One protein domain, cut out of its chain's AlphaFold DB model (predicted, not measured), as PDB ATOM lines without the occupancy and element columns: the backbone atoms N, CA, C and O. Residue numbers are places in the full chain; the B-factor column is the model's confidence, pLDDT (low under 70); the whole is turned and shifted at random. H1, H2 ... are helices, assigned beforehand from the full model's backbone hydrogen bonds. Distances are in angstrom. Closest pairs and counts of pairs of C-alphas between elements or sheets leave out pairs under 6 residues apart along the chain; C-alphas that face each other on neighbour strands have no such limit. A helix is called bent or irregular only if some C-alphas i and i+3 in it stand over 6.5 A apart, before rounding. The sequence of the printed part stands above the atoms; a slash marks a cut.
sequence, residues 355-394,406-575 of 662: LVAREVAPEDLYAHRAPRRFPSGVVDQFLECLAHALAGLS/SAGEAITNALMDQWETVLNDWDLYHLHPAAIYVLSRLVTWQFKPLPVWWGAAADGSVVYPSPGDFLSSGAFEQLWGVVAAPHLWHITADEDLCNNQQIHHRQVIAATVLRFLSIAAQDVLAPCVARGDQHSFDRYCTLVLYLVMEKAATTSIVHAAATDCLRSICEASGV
ATOM      1  N   LEU A 355      37.448  19.052  33.740       94.44
ATOM      2  CA  LEU A 355      36.435  18.508  32.838       94.44
ATOM      3  C   LEU A 355      37.060  18.163  31.483       94.44
ATOM      4  O   LEU A 355      36.912  17.034  31.027       94.44
ATOM      5  N   VAL A 356      37.812  19.095  30.887       94.62
ATOM      6  CA  VAL A 356      38.503  18.883  29.605       94.62
ATOM      7  C   VAL A 356      39.475  17.706  29.701       94.62
ATOM      8  O   VAL A 356      39.406  16.797  28.883       94.62
ATOM      9  N   ALA A 357      40.301  17.654  30.746       92.81
ATOM     10  CA  ALA A 357      41.267  16.575  30.952       92.81
ATOM     11  C   ALA A 357      40.626  15.183  31.123       92.81
ATOM     12  O   ALA A 357      41.284  14.175  30.879       92.81
ATOM     13  N   ARG A 358      39.368  15.109  31.582       92.31
ATOM     14  CA  ARG A 358      38.671  13.840  31.860       92.31
ATOM     15  C   ARG A 358      37.723  13.398  30.754       92.31
ATOM     16  O   ARG A 358      37.571  12.198  30.552       92.31
ATOM     17  N   GLU A 359      37.030  14.336  30.114       90.06
ATOM     18  CA  GLU A 359      35.890  14.040  29.235       90.06
ATOM     19  C   GLU A 359      36.135  14.400  27.761       90.06
ATOM     20  O   GLU A 359      35.382  13.940  26.904       90.06
ATOM     21  N   VAL A 360      37.176  15.177  27.436       89.06
ATOM     22  CA  VAL A 360      37.520  15.525  26.047       89.06
ATOM     23  C   VAL A 360      38.614  14.596  25.533       89.06
ATOM     24  O   VAL A 360      39.645  14.407  26.179       89.06
ATOM     25  N   ALA A 361      38.396  14.017  24.352       87.88
ATOM     26  CA  ALA A 361      39.408  13.201  23.696       87.88
ATOM     27  C   ALA A 361      40.618  14.073  23.296       87.88
ATOM     28  O   ALA A 361      40.408  15.186  22.799       87.88
ATOM     29  N   PRO A 362      41.870  13.600  23.457       85.19
ATOM     30  CA  PRO A 362      43.065  14.380  23.132       85.19
ATOM     31  C   PRO A 362      43.054  14.972  21.718       85.19
ATOM     32  O   PRO A 362      43.515  16.092  21.510       85.19
ATOM     33  N   GLU A 363      42.484  14.257  20.747       84.81
ATOM     34  CA  GLU A 363      42.384  14.692  19.353       84.81
ATOM     35  C   GLU A 363      41.485  15.921  19.175       84.81
ATOM     36  O   GLU A 363      41.755  16.772  18.328       84.81
ATOM     37  N   ASP A 364      40.432  16.048  19.984       86.88
ATOM     38  CA  ASP A 364      39.488  17.166  19.901       86.88
ATOM     39  C   ASP A 364      40.079  18.472  20.490       86.88
ATOM     40  O   ASP A 364      39.562  19.570  20.234       86.88
ATOM     41  N   LEU A 365      41.209  18.387  21.211       88.06
ATOM     42  CA  LEU A 365      41.938  19.553  21.727       88.06
ATOM     43  C   LEU A 365      42.597  20.362  20.601       88.06
ATOM     44  O   LEU A 365      42.534  21.597  20.604       88.06
ATOM     45  N   TYR A 366      43.174  19.665  19.617       84.81
ATOM     46  CA  TYR A 366      43.924  20.268  18.512       84.81
ATOM     47  C   TYR A 366      43.220  20.192  17.149       84.81
ATOM     48  O   TYR A 366      43.599  20.917  16.230       84.81
ATOM     49  N   ALA A 367      42.171  19.380  16.989       79.56
ATOM     50  CA  ALA A 367      41.436  19.299  15.729       79.56
ATOM     51  C   ALA A 367      40.590  20.556  15.429       79.56
ATOM     52  O   ALA A 367      40.008  21.189  16.313       79.56
ATOM     53  N   HIS A 368      40.446  20.866  14.136       66.38
ATOM     54  CA  HIS A 368      39.614  21.959  13.611       66.38
ATOM     55  C   HIS A 368      38.121  21.581  13.429       66.38
ATOM     56  O   HIS A 368      37.368  22.310  12.799       66.38
ATOM     57  N   ARG A 369      37.654  20.431  13.940       61.56
ATOM     58  CA  ARG A 369      36.285  19.942  13.670       61.56
ATOM     59  C   ARG A 369      35.218  20.949  14.131       61.56
ATOM     60  O   ARG A 369      35.070  21.167  15.329       61.56
ATOM     61  N   ALA A 370      34.454  21.487  13.181       61.34
ATOM     62  CA  ALA A 370      33.229  22.250  13.406       61.34
ATOM     63  C   ALA A 370      32.039  21.505  12.754       61.34
ATOM     64  O   ALA A 370      32.183  21.040  11.619       61.34
ATOM     65  N   PRO A 371      30.891  21.341  13.439       60.69
ATOM     66  CA  PRO A 371      30.630  21.731  14.826       60.69
ATOM     67  C   PRO A 371      31.376  20.841  15.833       60.69
ATOM     68  O   PRO A 371      31.579  19.641  15.602       60.69
ATOM     69  N   ARG A 372      31.813  21.426  16.955       71.00
ATOM     70  CA  ARG A 372      32.518  20.682  18.011       71.00
ATOM     71  C   ARG A 372      31.533  19.798  18.768       71.00
ATOM     72  O   ARG A 372      30.450  20.230  19.154       71.00
ATOM     73  N   ARG A 373      31.913  18.536  18.980       70.12
ATOM     74  CA  ARG A 373      31.090  17.569  19.719       70.12
ATOM     75  C   ARG A 373      31.004  17.951  21.198       70.12
ATOM     76  O   ARG A 373      31.861  18.655  21.728       70.12
ATOM     77  N   PHE A 374      29.971  17.452  21.869       79.94
ATOM     78  CA  PHE A 374      29.895  17.465  23.327       79.94
ATOM     79  C   PHE A 374      31.073  16.661  23.926       79.94
ATOM     80  O   PHE A 374      31.342  15.572  23.412       79.94
ATOM     81  N   PRO A 375      31.754  17.145  24.987       87.75
ATOM     82  CA  PRO A 375      31.477  18.374  25.744       87.75
ATOM     83  C   PRO A 375      32.247  19.623  25.261       87.75
ATOM     84  O   PRO A 375      32.010  20.709  25.783       87.75
ATOM     85  N   SER A 376      33.138  19.516  24.266       88.25
ATOM     86  CA  SER A 376      33.997  20.625  23.804       88.25
ATOM     87  C   SER A 376      33.224  21.870  23.362       88.25
ATOM     88  O   SER A 376      33.666  22.979  23.638       88.25
ATOM     89  N   GLY A 377      32.056  21.709  22.728       88.25
ATOM     90  CA  GLY A 377      31.201  22.847  22.358       88.25
ATOM     91  C   GLY A 377      30.699  23.655  23.565       88.25
ATOM     92  O   GLY A 377      30.680  24.880  23.517       88.25
ATOM     93  N   VAL A 378      30.361  22.980  24.672       91.12
ATOM     94  CA  VAL A 378      29.931  23.631  25.928       91.12
ATOM     95  C   VAL A 378      31.094  24.404  26.550       91.12
ATOM     96  O   VAL A 378      30.922  25.528  27.013       91.12
ATOM     97  N   VAL A 379      32.288  23.800  26.542       93.88
ATOM     98  CA  VAL A 379      33.513  24.429  27.055       93.88
ATOM     99  C   VAL A 379      33.837  25.696  26.272       93.88
ATOM    100  O   VAL A 379      34.046  26.740  26.878       93.88
ATOM    101  N   ASP A 380      33.842  25.623  24.942       92.00
ATOM    102  CA  ASP A 380      34.182  26.764  24.092       92.00
ATOM    103  C   ASP A 380      33.182  27.914  24.268       92.00
ATOM    104  O   ASP A 380      33.590  29.058  24.448       92.00
ATOM    105  N   GLN A 381      31.882  27.613  24.338       90.00
ATOM    106  CA  GLN A 381      30.856  28.625  24.594       90.00
ATOM    107  C   GLN A 381      31.048  29.323  25.950       90.00
ATOM    108  O   GLN A 381      30.934  30.547  26.037       90.00
ATOM    109  N   PHE A 382      31.359  28.558  27.002       94.50
ATOM    110  CA  PHE A 382      31.659  29.111  28.320       94.50
ATOM    111  C   PHE A 382      32.895  30.019  28.287       94.50
ATOM    112  O   PHE A 382      32.840  31.138  28.795       94.50
ATOM    113  N   LEU A 383      33.992  29.558  27.680       95.56
ATOM    114  CA  LEU A 383      35.247  30.312  27.621       95.56
ATOM    115  C   LEU A 383      35.109  31.594  26.801       95.56
ATOM    116  O   LEU A 383      35.634  32.617  27.218       95.56
ATOM    117  N   GLU A 384      34.376  31.567  25.686       92.38
ATOM    118  CA  GLU A 384      34.097  32.765  24.887       92.38
ATOM    119  C   GLU A 384      33.262  33.777  25.686       92.38
ATOM    120  O   GLU A 384      33.590  34.961  25.730       92.38
ATOM    121  N   CYS A 385      32.231  33.315  26.404       91.81
ATOM    122  CA  CYS A 385      31.437  34.195  27.262       91.81
ATOM    123  C   CYS A 385      32.252  34.774  28.425       91.81
ATOM    124  O   CYS A 385      32.066  35.937  28.777       91.81
ATOM    125  N   LEU A 386      33.146  33.983  29.026       94.44
ATOM    126  CA  LEU A 386      34.000  34.452  30.115       94.44
ATOM    127  C   LEU A 386      35.019  35.467  29.600       94.44
ATOM    128  O   LEU A 386      35.184  36.515  30.215       94.44
ATOM    129  N   ALA A 387      35.636  35.197  28.451       93.69
ATOM    130  CA  ALA A 387      36.587  36.096  27.815       93.69
ATOM    131  C   ALA A 387      35.963  37.472  27.540       93.69
ATOM    132  O   ALA A 387      36.506  38.496  27.944       93.69
ATOM    133  N   HIS A 388      34.775  37.500  26.931       90.75
ATOM    134  CA  HIS A 388      34.064  38.750  26.676       90.75
ATOM    135  C   HIS A 388      33.570  39.435  27.955       90.75
ATOM    136  O   HIS A 388      33.507  40.662  27.998       90.75
ATOM    137  N   ALA A 389      33.217  38.685  29.004       89.69
ATOM    138  CA  ALA A 389      32.855  39.287  30.284       89.69
ATOM    139  C   ALA A 389      34.056  39.998  30.916       89.69
ATOM    140  O   ALA A 389      33.917  41.150  31.311       89.69
ATOM    141  N   LEU A 390      35.223  39.344  30.952       90.19
ATOM    142  CA  LEU A 390      36.460  39.911  31.494       90.19
ATOM    143  C   LEU A 390      36.917  41.138  30.698       90.19
ATOM    144  O   LEU A 390      37.208  42.170  31.292       90.19
ATOM    145  N   ALA A 391      36.874  41.059  29.366       88.75
ATOM    146  CA  ALA A 391      37.231  42.161  28.472       88.75
ATOM    147  C   ALA A 391      36.345  43.411  28.635       88.75
ATOM    148  O   ALA A 391      36.715  44.492  28.188       88.75
ATOM    149  N   GLY A 392      35.152  43.260  29.222       82.94
ATOM    150  CA  GLY A 392      34.200  44.348  29.436       82.94
ATOM    151  C   GLY A 392      34.229  44.972  30.835       82.94
ATOM    152  O   GLY A 392      33.395  45.831  31.115       82.94
ATOM    153  N   LEU A 393      35.117  44.534  31.732       80.75
ATOM    154  CA  LEU A 393      35.216  45.090  33.086       80.75
ATOM    155  C   LEU A 393      36.084  46.351  33.074       80.75
ATOM    156  O   LEU A 393      37.265  46.297  32.747       80.75
ATOM    157  N   SER A 394      35.501  47.495  33.438       64.75
ATOM    158  CA  SER A 394      36.198  48.788  33.449       64.75
ATOM    159  C   SER A 394      37.217  48.911  34.589       64.75
ATOM    160  O   SER A 394      37.034  48.323  35.651       64.75
ATOM    161  N   SER A 406      42.775  47.028  34.818       79.06
ATOM    162  CA  SER A 406      41.339  46.741  34.944       79.06
ATOM    163  C   SER A 406      41.064  45.522  35.838       79.06
ATOM    164  O   SER A 406      41.893  44.621  35.974       79.06
ATOM    165  N   ALA A 407      39.861  45.426  36.418       81.88
ATOM    166  CA  ALA A 407      39.470  44.239  37.189       81.88
ATOM    167  C   ALA A 407      39.499  42.950  36.336       81.88
ATOM    168  O   ALA A 407      39.829  41.873  36.835       81.88
ATOM    169  N   GLY A 408      39.192  43.059  35.037       86.19
ATOM    170  CA  GLY A 408      39.290  41.950  34.088       86.19
ATOM    171  C   GLY A 408      40.732  41.510  33.829       86.19
ATOM    172  O   GLY A 408      41.007  40.307  33.789       86.19
ATOM    173  N   GLU A 409      41.658  42.462  33.724       87.00
ATOM    174  CA  GLU A 409      43.097  42.192  33.624       87.00
ATOM    175  C   GLU A 409      43.631  41.538  34.898       87.00
ATOM    176  O   GLU A 409      44.328  40.534  34.804       87.00
ATOM    177  N   ALA A 410      43.236  42.016  36.082       87.62
ATOM    178  CA  ALA A 410      43.644  41.417  37.353       87.62
ATOM    179  C   ALA A 410      43.219  39.939  37.462       87.62
ATOM    180  O   ALA A 410      44.025  39.081  37.827       87.62
ATOM    181  N   ILE A 411      41.975  39.611  37.087       90.94
ATOM    182  CA  ILE A 411      41.488  38.220  37.057       90.94
ATOM    183  C   ILE A 411      42.237  37.398  36.000       90.94
ATOM    184  O   ILE A 411      42.596  36.247  36.253       90.94
ATOM    185  N   THR A 412      42.482  37.973  34.819       92.31
ATOM    186  CA  THR A 412      43.216  37.298  33.740       92.31
ATOM    187  C   THR A 412      44.651  36.992  34.163       92.31
ATOM    188  O   THR A 412      45.095  35.861  33.987       92.31
ATOM    189  N   ASN A 413      45.341  37.932  34.805       92.19
ATOM    190  CA  ASN A 413      46.692  37.742  35.329       92.19
ATOM    191  C   ASN A 413      46.723  36.672  36.427       92.19
ATOM    192  O   ASN A 413      47.524  35.748  36.350       92.19
ATOM    193  N   ALA A 414      45.773  36.690  37.368       93.12
ATOM    194  CA  ALA A 414      45.675  35.642  38.387       93.12
ATOM    195  C   ALA A 414      45.455  34.238  37.783       93.12
ATOM    196  O   ALA A 414      45.969  33.238  38.294       93.12
ATOM    197  N   LEU A 415      44.699  34.142  36.681       94.38
ATOM    198  CA  LEU A 415      44.544  32.899  35.921       94.38
ATOM    199  C   LEU A 415      45.859  32.485  35.251       94.38
ATOM    200  O   LEU A 415      46.219  31.310  35.322       94.38
ATOM    201  N   MET A 416      46.562  33.428  34.620       94.19
ATOM    202  CA  MET A 416      47.867  33.188  34.004       94.19
ATOM    203  C   MET A 416      48.877  32.663  35.033       94.19
ATOM    204  O   MET A 416      49.446  31.601  34.798       94.19
ATOM    205  N   ASP A 417      48.997  33.300  36.199       94.31
ATOM    206  CA  ASP A 417      49.912  32.902  37.282       94.31
ATOM    207  C   ASP A 417      49.598  31.494  37.824       94.31
ATOM    208  O   ASP A 417      50.481  30.648  38.025       94.31
ATOM    209  N   GLN A 418      48.307  31.203  38.041       93.06
ATOM    210  CA  GLN A 418      47.859  29.886  38.495       93.06
ATOM    211  C   GLN A 418      48.251  28.791  37.498       93.06
ATOM    212  O   GLN A 418      48.728  27.726  37.904       93.06
ATOM    213  N   TRP A 419      48.017  29.016  36.206       92.62
ATOM    214  CA  TRP A 419      48.279  28.003  35.190       92.62
ATOM    215  C   TRP A 419      49.743  27.945  34.772       92.62
ATOM    216  O   TRP A 419      50.197  26.856  34.444       92.62
ATOM    217  N   GLU A 420      50.508  29.028  34.879       93.31
ATOM    218  CA  GLU A 420      51.968  29.000  34.756       93.31
ATOM    219  C   GLU A 420      52.577  28.051  35.790       93.31
ATOM    220  O   GLU A 420      53.368  27.174  35.442       93.31
ATOM    221  N   THR A 421      52.134  28.144  37.048       90.00
ATOM    222  CA  THR A 421      52.578  27.229  38.109       90.00
ATOM    223  C   THR A 421      52.285  25.767  37.749       90.00
ATOM    224  O   THR A 421      53.138  24.902  37.924       90.00
ATOM    225  N   VAL A 422      51.099  25.477  37.197       90.38
ATOM    226  CA  VAL A 422      50.705  24.113  36.791       90.38
ATOM    227  C   VAL A 422      51.471  23.626  35.555       90.38
ATOM    228  O   VAL A 422      51.836  22.454  35.492       90.38
ATOM    229  N   LEU A 423      51.700  24.491  34.566       90.44
ATOM    230  CA  LEU A 423      52.394  24.151  33.319       90.44
ATOM    231  C   LEU A 423      53.907  23.981  33.518       90.44
ATOM    232  O   LEU A 423      54.539  23.226  32.781       90.44
ATOM    233  N   ASN A 424      54.472  24.603  34.555       87.94
ATOM    234  CA  ASN A 424      55.853  24.379  34.985       87.94
ATOM    235  C   ASN A 424      56.021  23.139  35.886       87.94
ATOM    236  O   ASN A 424      57.146  22.679  36.092       87.94
ATOM    237  N   ASP A 425      54.924  22.576  36.402       87.44
ATOM    238  CA  ASP A 425      54.938  21.374  37.234       87.44
ATOM    239  C   ASP A 425      54.809  20.094  36.387       87.44
ATOM    240  O   ASP A 425      53.760  19.785  35.807       87.44
ATOM    241  N   TRP A 426      55.892  19.313  36.345       81.69
ATOM    242  CA  TRP A 426      55.953  18.035  35.635       81.69
ATOM    243  C   TRP A 426      55.147  16.916  36.311       81.69
ATOM    244  O   TRP A 426      54.753  15.970  35.628       81.69
ATOM    245  N   ASP A 427      54.819  17.018  37.601       86.50
ATOM    246  CA  ASP A 427      53.937  16.045  38.261       86.50
ATOM    247  C   ASP A 427      52.477  16.213  37.792       86.50
ATOM    248  O   ASP A 427      51.679  15.267  37.776       86.50
ATOM    249  N   LEU A 428      52.130  17.408  37.306       87.38
ATOM    250  CA  LEU A 428      50.824  17.742  36.737       87.38
ATOM    251  C   LEU A 428      50.790  17.680  35.203       87.38
ATOM    252  O   LEU A 428      49.809  18.114  34.593       87.38
ATOM    253  N   TYR A 429      51.791  17.053  34.571       85.69
ATOM    254  CA  TYR A 429      51.953  16.990  33.109       85.69
ATOM    255  C   TYR A 429      50.718  16.480  32.348       85.69
ATOM    256  O   TYR A 429      50.423  16.903  31.228       85.69
ATOM    257  N   HIS A 430      49.935  15.600  32.975       85.81
ATOM    258  CA  HIS A 430      48.685  15.073  32.425       85.81
ATOM    259  C   HIS A 430      47.593  16.142  32.213       85.81
ATOM    260  O   HIS A 430      46.712  15.948  31.378       85.81
ATOM    261  N   LEU A 431      47.640  17.269  32.935       91.19
ATOM    262  CA  LEU A 431      46.696  18.386  32.798       91.19
ATOM    263  C   LEU A 431      47.122  19.406  31.739       91.19
ATOM    264  O   LEU A 431      46.290  20.216  31.329       91.19
ATOM    265  N   HIS A 432      48.378  19.376  31.283       91.88
ATOM    266  CA  HIS A 432      48.942  20.414  30.413       91.88
ATOM    267  C   HIS A 432      48.146  20.623  29.117       91.88
ATOM    268  O   HIS A 432      47.777  21.767  28.853       91.88
ATOM    269  N   PRO A 433      47.756  19.584  28.343       91.25
ATOM    270  CA  PRO A 433      46.945  19.790  27.140       91.25
ATOM    271  C   PRO A 433      45.618  20.509  27.420       91.25
ATOM    272  O   PRO A 433      45.210  21.388  26.665       91.25
ATOM    273  N   ALA A 434      44.951  20.160  28.523       94.50
ATOM    274  CA  ALA A 434      43.678  20.758  28.914       94.50
ATOM    275  C   ALA A 434      43.845  22.201  29.412       94.50
ATOM    276  O   ALA A 434      43.034  23.062  29.073       94.50
ATOM    277  N   ALA A 435      44.901  22.479  30.180       95.00
ATOM    278  CA  ALA A 435      45.226  23.824  30.644       95.00
ATOM    279  C   ALA A 435      45.560  24.751  29.464       95.00
ATOM    280  O   ALA A 435      44.974  25.824  29.353       95.00
ATOM    281  N   ILE A 436      46.397  24.297  28.523       94.62
ATOM    282  CA  ILE A 436      46.721  25.037  27.293       94.62
ATOM    283  C   ILE A 436      45.457  25.279  26.468       94.62
ATOM    284  O   ILE A 436      45.227  26.399  26.018       94.62
ATOM    285  N   TYR A 437      44.608  24.260  26.291       94.62
ATOM    286  CA  TYR A 437      43.341  24.378  25.566       94.62
ATOM    287  C   TYR A 437      42.451  25.496  26.121       94.62
ATOM    288  O   TYR A 437      41.928  26.301  25.348       94.62
ATOM    289  N   VAL A 438      42.280  25.519  27.446       96.06
ATOM    290  CA  VAL A 438      41.394  26.444  28.158       96.06
ATOM    291  C   VAL A 438      41.977  27.854  28.196       96.06
ATOM    292  O   VAL A 438      41.297  28.799  27.801       96.06
ATOM    293  N   LEU A 439      43.231  27.994  28.632       95.69
ATOM    294  CA  LEU A 439      43.862  29.295  28.848       95.69
ATOM    295  C   LEU A 439      44.050  30.057  27.537       95.69
ATOM    296  O   LEU A 439      43.709  31.234  27.450       95.69
ATOM    297  N   SER A 440      44.515  29.366  26.490       94.12
ATOM    298  CA  SER A 440      44.739  29.994  25.188       94.12
ATOM    299  C   SER A 440      43.463  30.585  24.593       94.12
ATOM    300  O   SER A 440      43.480  31.719  24.122       94.12
ATOM    301  N   ARG A 441      42.344  29.857  24.661       94.50
ATOM    302  CA  ARG A 441      41.027  30.340  24.219       94.50
ATOM    303  C   ARG A 441      40.539  31.498  25.071       94.50
ATOM    304  O   ARG A 441      40.126  32.510  24.521       94.50
ATOM    305  N   LEU A 442      40.620  31.358  26.393       95.25
ATOM    306  CA  LEU A 442      40.129  32.366  27.324       95.25
ATOM    307  C   LEU A 442      40.807  33.723  27.122       95.25
ATOM    308  O   LEU A 442      40.116  34.733  27.122       95.25
ATOM    309  N   VAL A 443      42.129  33.751  26.937       95.12
ATOM    310  CA  VAL A 443      42.879  35.000  26.733       95.12
ATOM    311  C   VAL A 443      42.699  35.527  25.310       95.12
ATOM    312  O   VAL A 443      42.373  36.695  25.122       95.12
ATOM    313  N   THR A 444      42.832  34.668  24.294       94.25
ATOM    314  CA  THR A 444      42.721  35.091  22.883       94.25
ATOM    315  C   THR A 444      41.337  35.660  22.568       94.25
ATOM    316  O   THR A 444      41.219  36.664  21.869       94.25
ATOM    317  N   TRP A 445      40.271  35.053  23.098       94.81
ATOM    318  CA  TRP A 445      38.903  35.486  22.818       94.81
ATOM    319  C   TRP A 445      38.490  36.778  23.524       94.81
ATOM    320  O   TRP A 445      37.454  37.333  23.166       94.81
ATOM    321  N   GLN A 446      39.302  37.326  24.435       93.25
ATOM    322  CA  GLN A 446      39.054  38.671  24.974       93.25
ATOM    323  C   GLN A 446      39.134  39.726  23.864       93.25
ATOM    324  O   GLN A 446      38.396  40.705  23.890       93.25
ATOM    325  N   PHE A 447      39.963  39.467  22.847       92.94
ATOM    326  CA  PHE A 447      40.207  40.329  21.689       92.94
ATOM    327  C   PHE A 447      39.374  39.941  20.458       92.94
ATOM    328  O   PHE A 447      39.436  40.600  19.419       92.94
ATOM    329  N   LYS A 448      38.590  38.859  20.540       90.56
ATOM    330  CA  LYS A 448      37.691  38.443  19.458       90.56
ATOM    331  C   LYS A 448      36.560  39.475  19.318       90.56
ATOM    332  O   LYS A 448      36.014  39.913  20.333       90.56
ATOM    333  N   PRO A 449      36.152  39.857  18.090       87.94
ATOM    334  CA  PRO A 449      34.996  40.725  17.902       87.94
ATOM    335  C   PRO A 449      33.748  40.159  18.583       87.94
ATOM    336  O   PRO A 449      33.441  38.977  18.431       87.94
ATOM    337  N   LEU A 450      33.008  41.020  19.285       84.19
ATOM    338  CA  LEU A 450      31.815  40.596  20.006       84.19
ATOM    339  C   LEU A 450      30.781  39.968  19.062       84.19
ATOM    340  O   LEU A 450      30.414  40.580  18.050       84.19
ATOM    341  N   PRO A 451      30.256  38.784  19.400       79.12
ATOM    342  CA  PRO A 451      29.209  38.171  18.611       79.12
ATOM    343  C   PRO A 451      27.881  38.925  18.769       79.12
ATOM    344  O   PRO A 451      27.599  39.532  19.799       79.12
ATOM    345  N   VAL A 452      27.005  38.833  17.764       74.62
ATOM    346  CA  VAL A 452      25.698  39.535  17.735       74.62
ATOM    347  C   VAL A 452      24.784  39.154  18.911       74.62
ATOM    348  O   VAL A 452      23.929  39.937  19.325       74.62
ATOM    349  N   TRP A 453      24.956  37.947  19.452       73.00
ATOM    350  CA  TRP A 453      24.212  37.444  20.607       73.00
ATOM    351  C   TRP A 453      24.779  37.901  21.957       73.00
ATOM    352  O   TRP A 453      24.150  37.646  22.987       73.00
ATOM    353  N   TRP A 454      25.944  38.558  21.979       77.56
ATOM    354  CA  TRP A 454      26.516  39.120  23.194       77.56
ATOM    355  C   TRP A 454      25.651  40.286  23.677       77.56
ATOM    356  O   TRP A 454      25.450  41.274  22.968       77.56
ATOM    357  N   GLY A 455      25.109  40.169  24.890       62.12
ATOM    358  CA  GLY A 455      24.307  41.211  25.530       62.12
ATOM    359  C   GLY A 455      25.174  42.375  26.010       62.12
ATOM    360  O   GLY A 455      25.342  42.549  27.218       62.12
ATOM    361  N   ALA A 456      25.768  43.131  25.081       60.44
ATOM    362  CA  ALA A 456      26.534  44.335  25.391       60.44
ATOM    363  C   ALA A 456      25.663  45.346  26.158       60.44
ATOM    364  O   ALA A 456      24.446  45.405  25.954       60.44
ATOM    365  N   ALA A 457      26.282  46.131  27.045       57.84
ATOM    366  CA  ALA A 457      25.585  47.193  27.760       57.84
ATOM    367  C   ALA A 457      24.969  48.169  26.740       57.84
ATOM    368  O   ALA A 457      25.652  48.671  25.847       57.84
ATOM    369  N   ALA A 458      23.653  48.379  26.827       51.47
ATOM    370  CA  ALA A 458      22.898  49.147  25.833       51.47
ATOM    371  C   ALA A 458      23.274  50.639  25.799       51.47
ATOM    372  O   ALA A 458      22.932  51.338  24.849       51.47
ATOM    373  N   ASP A 459      23.967  51.118  26.830       54.25
ATOM    374  CA  ASP A 459      24.401  52.501  27.005       54.25
ATOM    375  C   ASP A 459      25.774  52.801  26.375       54.25
ATOM    376  O   ASP A 459      26.191  53.957  26.366       54.25
ATOM    377  N   GLY A 460      26.469  51.793  25.828       58.00
ATOM    378  CA  GLY A 460      27.795  51.968  25.225       58.00
ATOM    379  C   GLY A 460      28.885  52.367  26.225       58.00
ATOM    380  O   GLY A 460      29.936  52.846  25.810       58.00
ATOM    381  N   SER A 461      28.642  52.180  27.527       61.16
ATOM    382  CA  SER A 461      29.567  52.537  28.614       61.16
ATOM    383  C   SER A 461      30.828  51.666  28.666       61.16
ATOM    384  O   SER A 461      31.828  52.061  29.263       61.16
ATOM    385  N   VAL A 462      30.796  50.495  28.023       69.31
ATOM    386  CA  VAL A 462      31.883  49.512  28.021       69.31
ATOM    387  C   VAL A 462      32.680  49.602  26.722       69.31
ATOM    388  O   VAL A 462      32.136  49.399  25.633       69.31
ATOM    389  N   VAL A 463      33.983  49.852  26.846       74.62
ATOM    390  CA  VAL A 463      34.937  49.800  25.732       74.62
ATOM    391  C   VAL A 463      35.599  48.429  25.732       74.62
ATOM    392  O   VAL A 463      36.229  48.046  26.710       74.62
ATOM    393  N   TYR A 464      35.446  47.698  24.631       83.69
ATOM    394  CA  TYR A 464      36.081  46.399  24.434       83.69
ATOM    395  C   TYR A 464      37.396  46.557  23.663       83.69
ATOM    396  O   TYR A 464      37.465  47.423  22.781       83.69
ATOM    397  N   PRO A 465      38.408  45.717  23.942       85.69
ATOM    398  CA  PRO A 465      39.665  45.751  23.215       85.69
ATOM    399  C   PRO A 465      39.437  45.452  21.732       85.69
ATOM    400  O   PRO A 465      38.570  44.663  21.335       85.69
ATOM    401  N   SER A 466      40.220  46.110  20.889       86.88
ATOM    402  CA  SER A 466      40.250  45.825  19.467       86.88
ATOM    403  C   SER A 466      41.050  44.540  19.206       86.88
ATOM    404  O   SER A 466      41.976  44.226  19.954       86.88
ATOM    405  N   PRO A 467      40.759  43.793  18.127       87.88
ATOM    406  CA  PRO A 467      41.522  42.587  17.811       87.88
ATOM    407  C   PRO A 467      43.042  42.819  17.679       87.88
ATOM    408  O   PRO A 467      43.832  41.968  18.082       87.88
ATOM    409  N   GLY A 468      43.468  43.990  17.187       87.12
ATOM    410  CA  GLY A 468      44.888  44.351  17.082       87.12
ATOM    411  C   GLY A 468      45.586  44.525  18.437       87.12
ATOM    412  O   GLY A 468      46.800  44.320  18.537       87.12
ATOM    413  N   ASP A 469      44.825  44.808  19.503       89.50
ATOM    414  CA  ASP A 469      45.374  45.006  20.847       89.50
ATOM    415  C   ASP A 469      46.012  43.741  21.410       89.50
ATOM    416  O   ASP A 469      46.952  43.831  22.198       89.50
ATOM    417  N   PHE A 470      45.596  42.561  20.939       92.00
ATOM    418  CA  PHE A 470      46.196  41.294  21.348       92.00
ATOM    419  C   PHE A 470      47.708  41.253  21.090       92.00
ATOM    420  O   PHE A 470      48.465  40.675  21.868       92.00
ATOM    421  N   LEU A 471      48.148  41.892  20.004       90.56
ATOM    422  CA  LEU A 471      49.560  41.983  19.656       90.56
ATOM    423  C   LEU A 471      50.181  43.271  20.170       90.56
ATOM    424  O   LEU A 471      51.307  43.244  20.652       90.56
ATOM    425  N   SER A 472      49.488  44.406  20.073       87.00
ATOM    426  CA  SER A 472      50.077  45.697  20.441       87.00
ATOM    427  C   SER A 472      50.360  45.815  21.946       87.00
ATOM    428  O   SER A 472      51.390  46.382  22.306       87.00
ATOM    429  N   SER A 473      49.524  45.213  22.801       84.75
ATOM    430  CA  SER A 473      49.615  45.298  24.269       84.75
ATOM    431  C   SER A 473      50.636  44.356  24.917       84.75
ATOM    432  O   SER A 473      50.926  44.493  26.102       84.75
ATOM    433  N   GLY A 474      51.180  43.386  24.173       85.81
ATOM    434  CA  GLY A 474      52.035  42.332  24.736       85.81
ATOM    435  C   GLY A 474      51.274  41.134  25.322       85.81
ATOM    436  O   GLY A 474      51.906  40.206  25.827       85.81
ATOM    437  N   ALA A 475      49.936  41.115  25.242       90.25
ATOM    438  CA  ALA A 475      49.112  40.006  25.729       90.25
ATOM    439  C   ALA A 475      49.435  38.672  25.028       90.25
ATOM    440  O   ALA A 475      49.455  37.620  25.672       90.25
ATOM    441  N   PHE A 476      49.735  38.698  23.722       92.75
ATOM    442  CA  PHE A 476      50.194  37.516  22.992       92.75
ATOM    443  C   PHE A 476      51.495  36.958  23.576       92.75
ATOM    444  O   PHE A 476      51.571  35.763  23.846       92.75
ATOM    445  N   GLU A 477      52.511  37.797  23.788       91.44
ATOM    446  CA  GLU A 477      53.812  37.384  24.313       91.44
ATOM    447  C   GLU A 477      53.719  36.873  25.755       91.44
ATOM    448  O   GLU A 477      54.361  35.875  26.085       91.44
ATOM    449  N   GLN A 478      52.888  37.497  26.594       91.50
ATOM    450  CA  GLN A 478      52.605  37.013  27.949       91.50
ATOM    451  C   GLN A 478      51.954  35.625  27.919       91.50
ATOM    452  O   GLN A 478      52.438  34.695  28.565       91.50
ATOM    453  N   LEU A 479      50.904  35.448  27.106       92.44
ATOM    454  CA  LEU A 479      50.258  34.147  26.930       92.44
ATOM    455  C   LEU A 479      51.243  33.099  26.408       92.44
ATOM    456  O   LEU A 479      51.305  31.988  26.933       92.44
ATOM    457  N   TRP A 480      52.026  33.465  25.394       89.75
ATOM    458  CA  TRP A 480      53.050  32.625  24.784       89.75
ATOM    459  C   TRP A 480      54.112  32.172  25.793       89.75
ATOM    460  O   TRP A 480      54.485  30.993  25.806       89.75
ATOM    461  N   GLY A 481      54.559  33.086  26.657       87.69
ATOM    462  CA  GLY A 481      55.504  32.813  27.738       87.69
ATOM    463  C   GLY A 481      55.017  31.723  28.690       87.69
ATOM    464  O   GLY A 481      55.812  30.896  29.121       87.69
ATOM    465  N   VAL A 482      53.706  31.647  28.927       90.12
ATOM    466  CA  VAL A 482      53.103  30.651  29.821       90.12
ATOM    467  C   VAL A 482      52.785  29.331  29.114       90.12
ATOM    468  O   VAL A 482      53.127  28.265  29.617       90.12
ATOM    469  N   VAL A 483      52.138  29.360  27.940       87.56
ATOM    470  CA  VAL A 483      51.616  28.127  27.307       87.56
ATOM    471  C   VAL A 483      52.587  27.437  26.355       87.56
ATOM    472  O   VAL A 483      52.385  26.273  26.015       87.56
ATOM    473  N   ALA A 484      53.603  28.147  25.866       79.06
ATOM    474  CA  ALA A 484      54.449  27.681  24.772       79.06
ATOM    475  C   ALA A 484      55.909  27.487  25.205       79.06
ATOM    476  O   ALA A 484      56.527  26.479  24.844       79.06
ATOM    477  N   ALA A 485      56.450  28.415  26.003       70.00
ATOM    478  CA  ALA A 485      57.844  28.374  26.449       70.00
ATOM    479  C   ALA A 485      58.237  27.071  27.180       70.00
ATOM    480  O   ALA A 485      59.326  26.569  26.895       70.00
ATOM    481  N   PRO A 486      57.382  26.445  28.019       65.19
ATOM    482  CA  PRO A 486      57.738  25.188  28.688       65.19
ATOM    483  C   PRO A 486      57.704  23.949  27.773       65.19
ATOM    484  O   PRO A 486      58.138  22.870  28.178       65.19
ATOM    485  N   HIS A 487      57.150  24.053  26.556       72.31
ATOM    486  CA  HIS A 487      56.690  22.874  25.804       72.31
ATOM    487  C   HIS A 487      57.169  22.771  24.352       72.31
ATOM    488  O   HIS A 487      57.037  21.709  23.744       72.31
ATOM    489  N   LEU A 488      57.703  23.846  23.770       65.31
ATOM    490  CA  LEU A 488      58.087  23.870  22.351       65.31
ATOM    491  C   LEU A 488      59.568  23.577  22.076       65.31
ATOM    492  O   LEU A 488      59.951  23.424  20.909       65.31
ATOM    493  N   TRP A 489      60.383  23.435  23.122       54.19
ATOM    494  CA  TRP A 489      61.783  23.043  22.987       54.19
ATOM    495  C   TRP A 489      61.903  21.529  22.763       54.19
ATOM    496  O   TRP A 489      61.438  20.722  23.560       54.19
ATOM    497  N   HIS A 490      62.538  21.160  21.647       52.66
ATOM    498  CA  HIS A 490      63.076  19.822  21.383       52.66
ATOM    499  C   HIS A 490      62.114  18.622  21.510       52.66
ATOM    500  O   HIS A 490      62.454  17.600  22.101       52.66
ATOM    501  N   ILE A 491      60.972  18.662  20.812       51.94
ATOM    502  CA  ILE A 491      60.151  17.452  20.571       51.94
ATOM    503  C   ILE A 491      61.007  16.307  19.987       51.94
ATOM    504  O   ILE A 491      60.735  15.149  20.267       51.94
ATOM    505  N   THR A 492      62.067  16.646  19.240       47.31
ATOM    506  CA  THR A 492      62.940  15.700  18.532       47.31
ATOM    507  C   THR A 492      64.301  15.430  19.190       47.31
ATOM    508  O   THR A 492      64.981  14.521  18.736       47.31
ATOM    509  N   ALA A 493      64.763  16.205  20.189       50.75
ATOM    510  CA  ALA A 493      66.104  15.977  20.777       50.75
ATOM    511  C   ALA A 493      66.091  15.077  22.024       50.75
ATOM    512  O   ALA A 493      67.131  14.550  22.398       50.75
ATOM    513  N   ASP A 494      64.911  14.852  22.603       52.12
ATOM    514  CA  ASP A 494      64.707  13.984  23.769       52.12
ATOM    515  C   ASP A 494      64.011  12.657  23.414       52.12
ATOM    516  O   ASP A 494      63.606  11.917  24.314       52.12
ATOM    517  N   GLU A 495      63.819  12.346  22.123       56.38
ATOM    518  CA  GLU A 495      63.159  11.100  21.692       56.38
ATOM    519  C   GLU A 495      63.881   9.861  22.242       56.38
ATOM    520  O   GLU A 495      63.228   8.902  22.648       56.38
ATOM    521  N   ASP A 496      65.210   9.930  22.372       59.34
ATOM    522  CA  ASP A 496      66.042   8.855  22.923       59.34
ATOM    523  C   ASP A 496      65.847   8.637  24.440       59.34
ATOM    524  O   ASP A 496      66.224   7.591  24.973       59.34
ATOM    525  N   LEU A 497      65.257   9.607  25.151       62.69
ATOM    526  CA  LEU A 497      65.050   9.589  26.606       62.69
ATOM    527  C   LEU A 497      63.580   9.384  27.007       62.69
ATOM    528  O   LEU A 497      63.286   9.200  28.191       62.69
ATOM    529  N   CYS A 498      62.655   9.408  26.045       72.00
ATOM    530  CA  CYS A 498      61.217   9.335  26.281       72.00
ATOM    531  C   CYS A 498      60.626   8.002  25.805       72.00
ATOM    532  O   CYS A 498      60.979   7.468  24.759       72.00
ATOM    533  N   ASN A 499      59.642   7.477  26.536       81.25
ATOM    534  CA  ASN A 499      58.830   6.367  26.042       81.25
ATOM    535  C   ASN A 499      57.772   6.852  25.027       81.25
ATOM    536  O   ASN A 499      57.442   8.037  24.949       81.25
ATOM    537  N   ASN A 500      57.170   5.921  24.281       80.38
ATOM    538  CA  ASN A 500      56.179   6.246  23.246       80.38
ATOM    539  C   ASN A 500      54.963   7.041  23.766       80.38
ATOM    540  O   ASN A 500      54.408   7.851  23.027       80.38
ATOM    541  N   GLN A 501      54.538   6.834  25.019       80.56
ATOM    542  CA  GLN A 501      53.420   7.581  25.611       80.56
ATOM    543  C   GLN A 501      53.817   9.028  25.920       80.56
ATOM    544  O   GLN A 501      53.047   9.943  25.646       80.56
ATOM    545  N   GLN A 502      55.031   9.242  26.431       80.44
ATOM    546  CA  GLN A 502      55.594  10.569  26.680       80.44
ATOM    547  C   GLN A 502      55.794  11.339  25.371       80.44
ATOM    548  O   GLN A 502      55.429  12.510  25.296       80.44
ATOM    549  N   ILE A 503      56.294  10.674  24.322       80.94
ATOM    550  CA  ILE A 503      56.427  11.260  22.980       80.94
ATOM    551  C   ILE A 503      55.052  11.654  22.435       80.94
ATOM    552  O   ILE A 503      54.864  12.788  21.999       80.94
ATOM    553  N   HIS A 504      54.066  10.756  22.499       83.25
ATOM    554  CA  HIS A 504      52.714  11.055  22.034       83.25
ATOM    555  C   HIS A 504      52.088  12.232  22.797       83.25
ATOM    556  O   HIS A 504      51.529  13.137  22.183       83.25
ATOM    557  N   HIS A 505      52.232  12.274  24.122       84.69
ATOM    558  CA  HIS A 505      51.718  13.376  24.938       84.69
ATOM    559  C   HIS A 505      52.391  14.714  24.600       84.69
ATOM    560  O   HIS A 505      51.701  15.716  24.425       84.69
ATOM    561  N   ARG A 506      53.718  14.728  24.397       84.38
ATOM    562  CA  ARG A 506      54.462  15.904  23.899       84.38
ATOM    563  C   ARG A 506      53.938  16.371  22.539       84.38
ATOM    564  O   ARG A 506      53.739  17.566  22.329       84.38
ATOM    565  N   GLN A 507      53.659  15.439  21.627       85.94
ATOM    566  CA  GLN A 507      53.078  15.752  20.321       85.94
ATOM    567  C   GLN A 507      51.662  16.340  20.442       85.94
ATOM    568  O   GLN A 507      51.336  17.275  19.713       85.94
ATOM    569  N   VAL A 508      50.831  15.840  21.368       88.44
ATOM    570  CA  VAL A 508      49.487  16.388  21.639       88.44
ATOM    571  C   VAL A 508      49.584  17.811  22.182       88.44
ATOM    572  O   VAL A 508      48.846  18.683  21.721       88.44
ATOM    573  N   ILE A 509      50.507  18.078  23.109       89.00
ATOM    574  CA  ILE A 509      50.754  19.429  23.627       89.00
ATOM    575  C   ILE A 509      51.145  20.370  22.486       89.00
ATOM    576  O   ILE A 509      50.493  21.393  22.284       89.00
ATOM    577  N   ALA A 510      52.142  19.996  21.684       87.94
ATOM    578  CA  ALA A 510      52.600  20.812  20.565       87.94
ATOM    579  C   ALA A 510      51.490  21.067  19.532       87.94
ATOM    580  O   ALA A 510      51.303  22.198  19.088       87.94
ATOM    581  N   ALA A 511      50.703  20.041  19.194       89.50
ATOM    582  CA  ALA A 511      49.545  20.184  18.317       89.50
ATOM    583  C   ALA A 511      48.478  21.119  18.918       89.50
ATOM    584  O   ALA A 511      47.876  21.913  18.196       89.50
ATOM    585  N   THR A 512      48.272  21.080  20.237       90.94
ATOM    586  CA  THR A 512      47.326  21.964  20.943       90.94
ATOM    587  C   THR A 512      47.801  23.419  20.928       90.94
ATOM    588  O   THR A 512      46.999  24.316  20.664       90.94
ATOM    589  N   VAL A 513      49.104  23.667  21.109       91.12
ATOM    590  CA  VAL A 513      49.709  25.007  20.981       91.12
ATOM    591  C   VAL A 513      49.589  25.539  19.546       91.12
ATOM    592  O   VAL A 513      49.186  26.682  19.339       91.12
ATOM    593  N   LEU A 514      49.845  24.705  18.532       90.81
ATOM    594  CA  LEU A 514      49.641  25.075  17.122       90.81
ATOM    595  C   LEU A 514      48.164  25.369  16.808       90.81
ATOM    596  O   LEU A 514      47.854  26.259  16.010       90.81
ATOM    597  N   ARG A 515      47.227  24.669  17.462       91.25
ATOM    598  CA  ARG A 515      45.799  24.979  17.334       91.25
ATOM    599  C   ARG A 515      45.452  26.332  17.949       91.25
ATOM    600  O   ARG A 515      44.640  27.039  17.359       91.25
ATOM    601  N   PHE A 516      46.061  26.713  19.070       91.06
ATOM    602  CA  PHE A 516      45.931  28.070  19.611       91.06
ATOM    603  C   PHE A 516      46.369  29.125  18.587       91.06
ATOM    604  O   PHE A 516      45.611  30.052  18.317       91.06
ATOM    605  N   LEU A 517      47.529  28.941  17.949       92.69
ATOM    606  CA  LEU A 517      47.990  29.851  16.897       92.69
ATOM    607  C   LEU A 517      46.972  29.946  15.751       92.69
ATOM    608  O   LEU A 517      46.588  31.036  15.331       92.69
ATOM    609  N   SER A 518      46.430  28.806  15.324       92.56
ATOM    610  CA  SER A 518      45.366  28.773  14.314       92.56
ATOM    611  C   SER A 518      44.119  29.563  14.743       92.56
ATOM    612  O   SER A 518      43.515  30.240  13.918       92.56
ATOM    613  N   ILE A 519      43.724  29.474  16.020       91.25
ATOM    614  CA  ILE A 519      42.578  30.204  16.587       91.25
ATOM    615  C   ILE A 519      42.853  31.707  16.607       91.25
ATOM    616  O   ILE A 519      41.995  32.471  16.182       91.25
ATOM    617  N   ALA A 520      44.046  32.142  17.022       93.00
ATOM    618  CA  ALA A 520      44.426  33.554  16.976       93.00
ATOM    619  C   ALA A 520      44.350  34.110  15.543       93.00
ATOM    620  O   ALA A 520      43.798  35.188  15.322       93.00
ATOM    621  N   ALA A 521      44.819  33.347  14.550       92.25
ATOM    622  CA  ALA A 521      44.694  33.733  13.149       92.25
ATOM    623  C   ALA A 521      43.227  33.874  12.699       92.25
ATOM    624  O   ALA A 521      42.869  34.875  12.080       92.25
ATOM    625  N   GLN A 522      42.379  32.900  13.040       91.12
ATOM    626  CA  GLN A 522      40.970  32.847  12.628       91.12
ATOM    627  C   GLN A 522      40.105  33.910  13.315       91.12
ATOM    628  O   GLN A 522      39.387  34.653  12.651       91.12
ATOM    629  N   ASP A 523      40.179  33.983  14.642       90.19
ATOM    630  CA  ASP A 523      39.205  34.709  15.458       90.19
ATOM    631  C   ASP A 523      39.645  36.140  15.793       90.19
ATOM    632  O   ASP A 523      38.804  36.965  16.150       90.19
ATOM    633  N   VAL A 524      40.941  36.452  15.667       91.19
ATOM    634  CA  VAL A 524      41.503  37.773  16.000       91.19
ATOM    635  C   VAL A 524      42.092  38.450  14.761       91.19
ATOM    636  O   VAL A 524      41.664  39.547  14.406       91.19
ATOM    637  N   LEU A 525      43.007  37.792  14.038       91.12
ATOM    638  CA  LEU A 525      43.739  38.445  12.942       91.12
ATOM    639  C   LEU A 525      42.936  38.616  11.656       91.12
ATOM    640  O   LEU A 525      43.052  39.660  11.019       91.12
ATOM    641  N   ALA A 526      42.115  37.637  11.265       90.62
ATOM    642  CA  ALA A 526      41.265  37.790  10.084       90.62
ATOM    643  C   ALA A 526      40.345  39.032  10.203       90.62
ATOM    644  O   ALA A 526      40.277  39.822   9.256       90.62
ATOM    645  N   PRO A 527      39.716  39.303  11.370       88.88
ATOM    646  CA  PRO A 527      39.069  40.588  11.636       88.88
ATOM    647  C   PRO A 527      39.976  41.828  11.546       88.88
ATOM    648  O   PRO A 527      39.498  42.860  11.072       88.88
ATOM    649  N   CYS A 528      41.245  41.769  11.983       87.62
ATOM    650  CA  CYS A 528      42.198  42.886  11.841       87.62
ATOM    651  C   CYS A 528      42.413  43.246  10.369       87.62
ATOM    652  O   CYS A 528      42.216  44.396   9.971       87.62
ATOM    653  N   VAL A 529      42.746  42.245   9.550       87.44
ATOM    654  CA  VAL A 529      43.010  42.417   8.115       87.44
ATOM    655  C   VAL A 529      41.766  42.941   7.398       87.44
ATOM    656  O   VAL A 529      41.853  43.892   6.623       87.44
ATOM    657  N   ALA A 530      40.581  42.411   7.722       87.00
ATOM    658  CA  ALA A 530      39.312  42.895   7.169       87.00
ATOM    659  C   ALA A 530      39.021  44.374   7.502       87.00
ATOM    660  O   ALA A 530      38.297  45.043   6.765       87.00
ATOM    661  N   ARG A 531      39.587  44.893   8.600       85.50
ATOM    662  CA  ARG A 531      39.504  46.303   9.017       85.50
ATOM    663  C   ARG A 531      40.682  47.156   8.524       85.50
ATOM    664  O   ARG A 531      40.719  48.345   8.824       85.50
ATOM    665  N   GLY A 532      41.608  46.580   7.755       83.94
ATOM    666  CA  GLY A 532      42.775  47.267   7.195       83.94
ATOM    667  C   GLY A 532      43.989  47.348   8.128       83.94
ATOM    668  O   GLY A 532      44.957  48.022   7.785       83.94
ATOM    669  N   ASP A 533      43.973  46.669   9.278       85.62
ATOM    670  CA  ASP A 533      45.127  46.583  10.177       85.62
ATOM    671  C   ASP A 533      46.075  45.452   9.749       85.62
ATOM    672  O   ASP A 533      46.091  44.351  10.306       85.62
ATOM    673  N   GLN A 534      46.867  45.741   8.715       84.94
ATOM    674  CA  GLN A 534      47.884  44.824   8.203       84.94
ATOM    675  C   GLN A 534      49.080  44.682   9.161       84.94
ATOM    676  O   GLN A 534      49.723  43.637   9.198       84.94
ATOM    677  N   HIS A 535      49.362  45.708   9.970       87.50
ATOM    678  CA  HIS A 535      50.528  45.727  10.853       87.50
ATOM    679  C   HIS A 535      50.464  44.623  11.913       87.50
ATOM    680  O   HIS A 535      51.446  43.907  12.121       87.50
ATOM    681  N   SER A 536      49.299  44.447  12.540       88.81
ATOM    682  CA  SER A 536      49.055  43.352  13.482       88.81
ATOM    683  C   SER A 536      49.298  41.988  12.827       88.81
ATOM    684  O   SER A 536      50.019  41.147  13.362       88.81
ATOM    685  N   PHE A 537      48.776  41.772  11.620       88.56
ATOM    686  CA  PHE A 537      48.987  40.521  10.892       88.56
ATOM    687  C   PHE A 537      50.474  40.247  10.597       88.56
ATOM    688  O   PHE A 537      50.962  39.136  10.831       88.56
ATOM    689  N   ASP A 538      51.209  41.262  10.144       86.31
ATOM    690  CA  ASP A 538      52.633  41.145   9.817       86.31
ATOM    691  C   ASP A 538      53.485  40.876  11.073       86.31
ATOM    692  O   ASP A 538      54.386  40.025  11.053       86.31
ATOM    693  N   ARG A 539      53.168  41.534  12.200       88.25
ATOM    694  CA  ARG A 539      53.819  41.276  13.495       88.25
ATOM    695  C   ARG A 539      53.584  39.842  13.954       88.25
ATOM    696  O   ARG A 539      54.535  39.168  14.343       88.25
ATOM    697  N   TYR A 540      52.351  39.347  13.865       89.69
ATOM    698  CA  TYR A 540      52.049  37.961  14.209       89.69
ATOM    699  C   TYR A 540      52.836  36.971  13.349       89.69
ATOM    700  O   TYR A 540      53.466  36.058  13.884       89.69
ATOM    701  N   CYS A 541      52.860  37.174  12.026       86.88
ATOM    702  CA  CYS A 541      53.642  36.333  11.120       86.88
ATOM    703  C   CYS A 541      55.123  36.324  11.511       86.88
ATOM    704  O   CYS A 541      55.738  35.261  11.551       86.88
ATOM    705  N   THR A 542      55.678  37.481  11.875       84.06
ATOM    706  CA  THR A 542      57.067  37.593  12.338       84.06
ATOM    707  C   THR A 542      57.325  36.762  13.599       84.06
ATOM    708  O   THR A 542      58.350  36.093  13.686       84.06
ATOM    709  N   LEU A 543      56.390  36.751  14.552       84.44
ATOM    710  CA  LEU A 543      56.551  36.037  15.821       84.44
ATOM    711  C   LEU A 543      56.429  34.514  15.686       84.44
ATOM    712  O   LEU A 543      57.143  33.782  16.369       84.44
ATOM    713  N   VAL A 544      55.521  34.018  14.837       87.25
ATOM    714  CA  VAL A 544      55.120  32.598  14.893       87.25
ATOM    715  C   VAL A 544      55.521  31.775  13.679       87.25
ATOM    716  O   VAL A 544      55.651  30.554  13.780       87.25
ATOM    717  N   LEU A 545      55.709  32.400  12.515       82.94
ATOM    718  CA  LEU A 545      55.784  31.670  11.250       82.94
ATOM    719  C   LEU A 545      57.014  30.764  11.172       82.94
ATOM    720  O   LEU A 545      56.908  29.645  10.678       82.94
ATOM    721  N   TYR A 546      58.155  31.207  11.709       81.19
ATOM    722  CA  TYR A 546      59.369  30.391  11.768       81.19
ATOM    723  C   TYR A 546      59.127  29.072  12.517       81.19
ATOM    724  O   TYR A 546      59.418  27.998  11.989       81.19
ATOM    725  N   LEU A 547      58.511  29.138  13.702       82.81
ATOM    726  CA  LEU A 547      58.158  27.960  14.494       82.81
ATOM    727  C   LEU A 547      57.166  27.062  13.751       82.81
ATOM    728  O   LEU A 547      57.354  25.850  13.679       82.81
ATOM    729  N   VAL A 548      56.091  27.637  13.206       85.69
ATOM    730  CA  VAL A 548      55.067  26.847  12.511       85.69
ATOM    731  C   VAL A 548      55.689  26.103  11.324       85.69
ATOM    732  O   VAL A 548      55.415  24.921  11.131       85.69
ATOM    733  N   MET A 549      56.581  26.752  10.570       80.00
ATOM    734  CA  MET A 549      57.309  26.138   9.456       80.00
ATOM    735  C   MET A 549      58.297  25.060   9.919       80.00
ATOM    736  O   MET A 549      58.404  24.013   9.280       80.00
ATOM    737  N   GLU A 550      58.979  25.272  11.046       81.00
ATOM    738  CA  GLU A 550      59.856  24.273  11.665       81.00
ATOM    739  C   GLU A 550      59.060  23.008  12.013       81.00
ATOM    740  O   GLU A 550      59.468  21.898  11.670       81.00
ATOM    741  N   LYS A 551      57.881  23.171  12.627       82.81
ATOM    742  CA  LYS A 551      56.999  22.057  13.000       82.81
ATOM    743  C   LYS A 551      56.318  21.415  11.794       82.81
ATOM    744  O   LYS A 551      56.143  20.197  11.779       82.81
ATOM    745  N   ALA A 552      56.004  22.174  10.748       79.94
ATOM    746  CA  ALA A 552      55.479  21.635   9.494       79.94
ATOM    747  C   ALA A 552      56.493  20.733   8.766       79.94
ATOM    748  O   ALA A 552      56.087  19.830   8.043       79.94
ATOM    749  N   ALA A 553      57.797  20.913   8.984       74.56
ATOM    750  CA  ALA A 553      58.832  20.047   8.419       74.56
ATOM    751  C   ALA A 553      59.041  18.724   9.194       74.56
ATOM    752  O   ALA A 553      59.846  17.889   8.780       74.56
ATOM    753  N   THR A 554      58.332  18.521  10.312       73.69
ATOM    754  CA  THR A 554      58.366  17.269  11.088       73.69
ATOM    755  C   THR A 554      57.405  16.215  10.517       73.69
ATOM    756  O   THR A 554      56.711  16.442   9.528       73.69
ATOM    757  N   THR A 555      57.350  15.038  11.143       68.38
ATOM    758  CA  THR A 555      56.340  13.996  10.881       68.38
ATOM    759  C   THR A 555      55.388  13.870  12.076       68.38
ATOM    760  O   THR A 555      55.760  14.310  13.161       68.38
ATOM    761  N   SER A 556      54.224  13.210  11.927       79.31
ATOM    762  CA  SER A 556      53.179  12.947  12.958       79.31
ATOM    763  C   SER A 556      52.020  13.964  13.025       79.31
ATOM    764  O   SER A 556      51.810  14.752  12.104       79.31
ATOM    765  N   ILE A 557      51.236  13.929  14.113       84.62
ATOM    766  CA  ILE A 557      50.121  14.849  14.386       84.62
ATOM    767  C   ILE A 557      50.560  16.321  14.426       84.62
ATOM    768  O   ILE A 557      49.780  17.201  14.070       84.62
ATOM    769  N   VAL A 558      51.823  16.583  14.783       85.56
ATOM    770  CA  VAL A 558      52.408  17.932  14.823       85.56
ATOM    771  C   VAL A 558      52.486  18.541  13.420       85.56
ATOM    772  O   VAL A 558      52.125  19.702  13.238       85.56
ATOM    773  N   HIS A 559      52.862  17.748  12.411       84.75
ATOM    774  CA  HIS A 559      52.870  18.177  11.010       84.75
ATOM    775  C   HIS A 559      51.471  18.573  10.523       84.75
ATOM    776  O   HIS A 559      51.302  19.618   9.893       84.75
ATOM    777  N   ALA A 560      50.458  17.759  10.839       85.00
ATOM    778  CA  ALA A 560      49.076  18.041  10.455       85.00
ATOM    779  C   ALA A 560      48.571  19.342  11.103       85.00
ATOM    780  O   ALA A 560      48.066  20.217  10.402       85.00
ATOM    781  N   ALA A 561      48.795  19.512  12.411       88.25
ATOM    782  CA  ALA A 561      48.415  20.724  13.134       88.25
ATOM    783  C   ALA A 561      49.152  21.974  12.618       88.25
ATOM    784  O   ALA A 561      48.538  23.026  12.458       88.25
ATOM    785  N   ALA A 562      50.448  21.867  12.303       87.19
ATOM    786  CA  ALA A 562      51.229  22.973  11.748       87.19
ATOM    787  C   ALA A 562      50.750  23.361  10.340       87.19
ATOM    788  O   ALA A 562      50.625  24.543  10.030       87.19
ATOM    789  N   THR A 563      50.415  22.377   9.505       85.19
ATOM    790  CA  THR A 563      49.872  22.612   8.158       85.19
ATOM    791  C   THR A 563      48.492  23.272   8.213       85.19
ATOM    792  O   THR A 563      48.211  24.192   7.445       85.19
ATOM    793  N   ASP A 564      47.633  22.846   9.139       87.00
ATOM    794  CA  ASP A 564      46.331  23.480   9.370       87.00
ATOM    795  C   ASP A 564      46.480  24.907   9.927       87.00
ATOM    796  O   ASP A 564      45.726  25.805   9.539       87.00
ATOM    797  N   CYS A 565      47.494  25.148  10.763       89.94
ATOM    798  CA  CYS A 565      47.851  26.483  11.234       89.94
ATOM    799  C   CYS A 565      48.292  27.391  10.084       89.94
ATOM    800  O   CYS A 565      47.769  28.494   9.952       89.94
ATOM    801  N   LEU A 566      49.181  26.924   9.199       87.00
ATOM    802  CA  LEU A 566      49.592  27.674   8.004       87.00
ATOM    803  C   LEU A 566      48.400  28.017   7.111       87.00
ATOM    804  O   LEU A 566      48.305  29.140   6.622       87.00
ATOM    805  N   ARG A 567      47.473  27.071   6.929       86.81
ATOM    806  CA  ARG A 567      46.241  27.315   6.172       86.81
ATOM    807  C   ARG A 567      45.399  28.412   6.818       86.81
ATOM    808  O   ARG A 567      44.982  29.326   6.123       86.81
ATOM    809  N   SER A 568      45.226  28.356   8.137       90.00
ATOM    810  CA  SER A 568      44.463  29.352   8.902       90.00
ATOM    811  C   SER A 568      45.085  30.752   8.810       90.00
ATOM    812  O   SER A 568      44.369  31.733   8.635       90.00
ATOM    813  N   ILE A 569      46.419  30.853   8.872       89.94
ATOM    814  CA  ILE A 569      47.150  32.121   8.705       89.94
ATOM    815  C   ILE A 569      46.996  32.648   7.272       89.94
ATOM    816  O   ILE A 569      46.729  33.832   7.070       89.94
ATOM    817  N   CYS A 570      47.118  31.772   6.273       87.44
ATOM    818  CA  CYS A 570      46.911  32.136   4.876       87.44
ATOM    819  C   CYS A 570      45.480  32.637   4.629       87.44
ATOM    820  O   CYS A 570      45.303  33.655   3.968       87.44
ATOM    821  N   GLU A 571      44.463  31.962   5.163       88.44
ATOM    822  CA  GLU A 571      43.061  32.387   5.056       88.44
ATOM    823  C   GLU A 571      42.839  33.752   5.725       88.44
ATOM    824  O   GLU A 571      42.186  34.622   5.147       88.44
ATOM    825  N   ALA A 572      43.445  33.978   6.894       88.44
ATOM    826  CA  ALA A 572      43.357  35.245   7.615       88.44
ATOM    827  C   ALA A 572      44.011  36.425   6.875       88.44
ATOM    828  O   ALA A 572      43.581  37.562   7.047       88.44
ATOM    829  N   SER A 573      45.008  36.167   6.022       85.69
ATOM    830  CA  SER A 573      45.712  37.205   5.253       85.69
ATOM    831  C   SER A 573      44.853  37.903   4.189       85.69
ATOM    832  O   SER A 573      45.263  38.923   3.642       85.69
ATOM    833  N   GLY A 574      43.690  37.341   3.835       79.06
ATOM    834  CA  GLY A 574      42.844  37.853   2.750       79.06
ATOM    835  C   GLY A 574      43.438  37.688   1.342       79.06
ATOM    836  O   GLY A 574      42.862  38.172   0.366       79.06
ATOM    837  N   VAL A 575      44.579  37.003   1.212       81.81
ATOM    838  CA  VAL A 575      45.270  36.748  -0.057       81.81
ATOM    839  C   VAL A 575      44.601  35.574  -0.801       81.81
ATOM    840  O   VAL A 575      44.211  34.592  -0.170       81.81
TER     841      VAL A 575
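AT A GLANCE: This is residues 355 to 394 and 406 to 575 of the 662 residues of an uncharacterized protein of Strigomonas culicis (UniProt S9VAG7). Two helices, the kinked H5 and the long H8, run side by side through the core of an elongated, all-helix body; H3, H4 and H7 pack round H5, while H9 and H10 fold back along H8 as an up-and-down bundle of three. Short H1 and H2 pack on H5, and loops 448 to 468 and 484 to 499 reach toward the two ends of the longest axis. The printed part has 210 residues with ten named helices, H1 to H10 in chain order, and no named strand. It is compact, with a radius of gyration of the C-alphas of 16.9 A, and spans 60 by 37 by 31 A.

IN THESE COORDINATES: H1, residues 355 to 359, begins with C-alpha 355 at (36.435, 18.508, 32.838). H2 is residues 362 to 366, H3 376 to 391, 22.3 A long, and H4 407 to 424, 25.8 A. H5, residues 426 to 447, is 30.7 A long. H6 is residues 469 to 472 and H7 475 to 483. H8, residues 500 to 530, is 43.4 A long and begins at (56.179, 6.246, 23.246). H9, residues 534 to 552, is 24.4 A long. H10, residues 557 to 572, is 22.5 A long and ends at (43.357, 35.245, 7.615). H5, H8 and H9 are irregular, H8 only just: C-alphas 427 and 430 are 7.9 A apart, 523 and 526 6.53 A, and 543 and 546 7.5 A.

HOW THE PARTS SIT: The hub H5, with a kink of 60 degrees near residue 433, touches seven helices. Among its closest C-alphas are Ala 434 to Ala 357 of H1, 5.2 A, and Gln 446 to Ala 387 of H3, 4.6 A, the latter at a steep tilt of 57 degrees. H4 and H5 form a helical hairpin, at a shallow tilt of 26 degrees. H7 touches H5, closest at Val 483 and Ile 436, 5.8 A. H5 and H8 run the same way at a shallow tilt of 6 degrees. H8 touches H2, closest at Thr 512 and Tyr 366, 4.5 A, and H10, closest at Ala 526 and Ala 572, 4.1 A. H6 touches H9, closest at Leu 471 and Ser 536, 6.3 A. H9 and H10 form a hairpin; H3 and H8 are apart. Every O i to N i+4 pair is within hydrogen-bond range in H1, H3, H4, H7 and H10, against 10 of 18 in H5, 24 of 27 in H8, 13 of 15 in H9 and 0 of 1 in H2, where 2 of 2 O i to N i+3 pairs are; H6 is too short for an i+4 pair.

THE WHOLE: The C-alphas farthest apart, Asp 459 and Asp 496, are 60.5 A apart. Residues 395 to 405 are not printed; C-alphas 394 and 406 are 5.7 A apart across the cut. The links H5 to H6 and H7 to H8 are long. Mean pLDDT of the printed part is 84.1, with 25 residues under 70, among them 455 to 462 and 488 to 497.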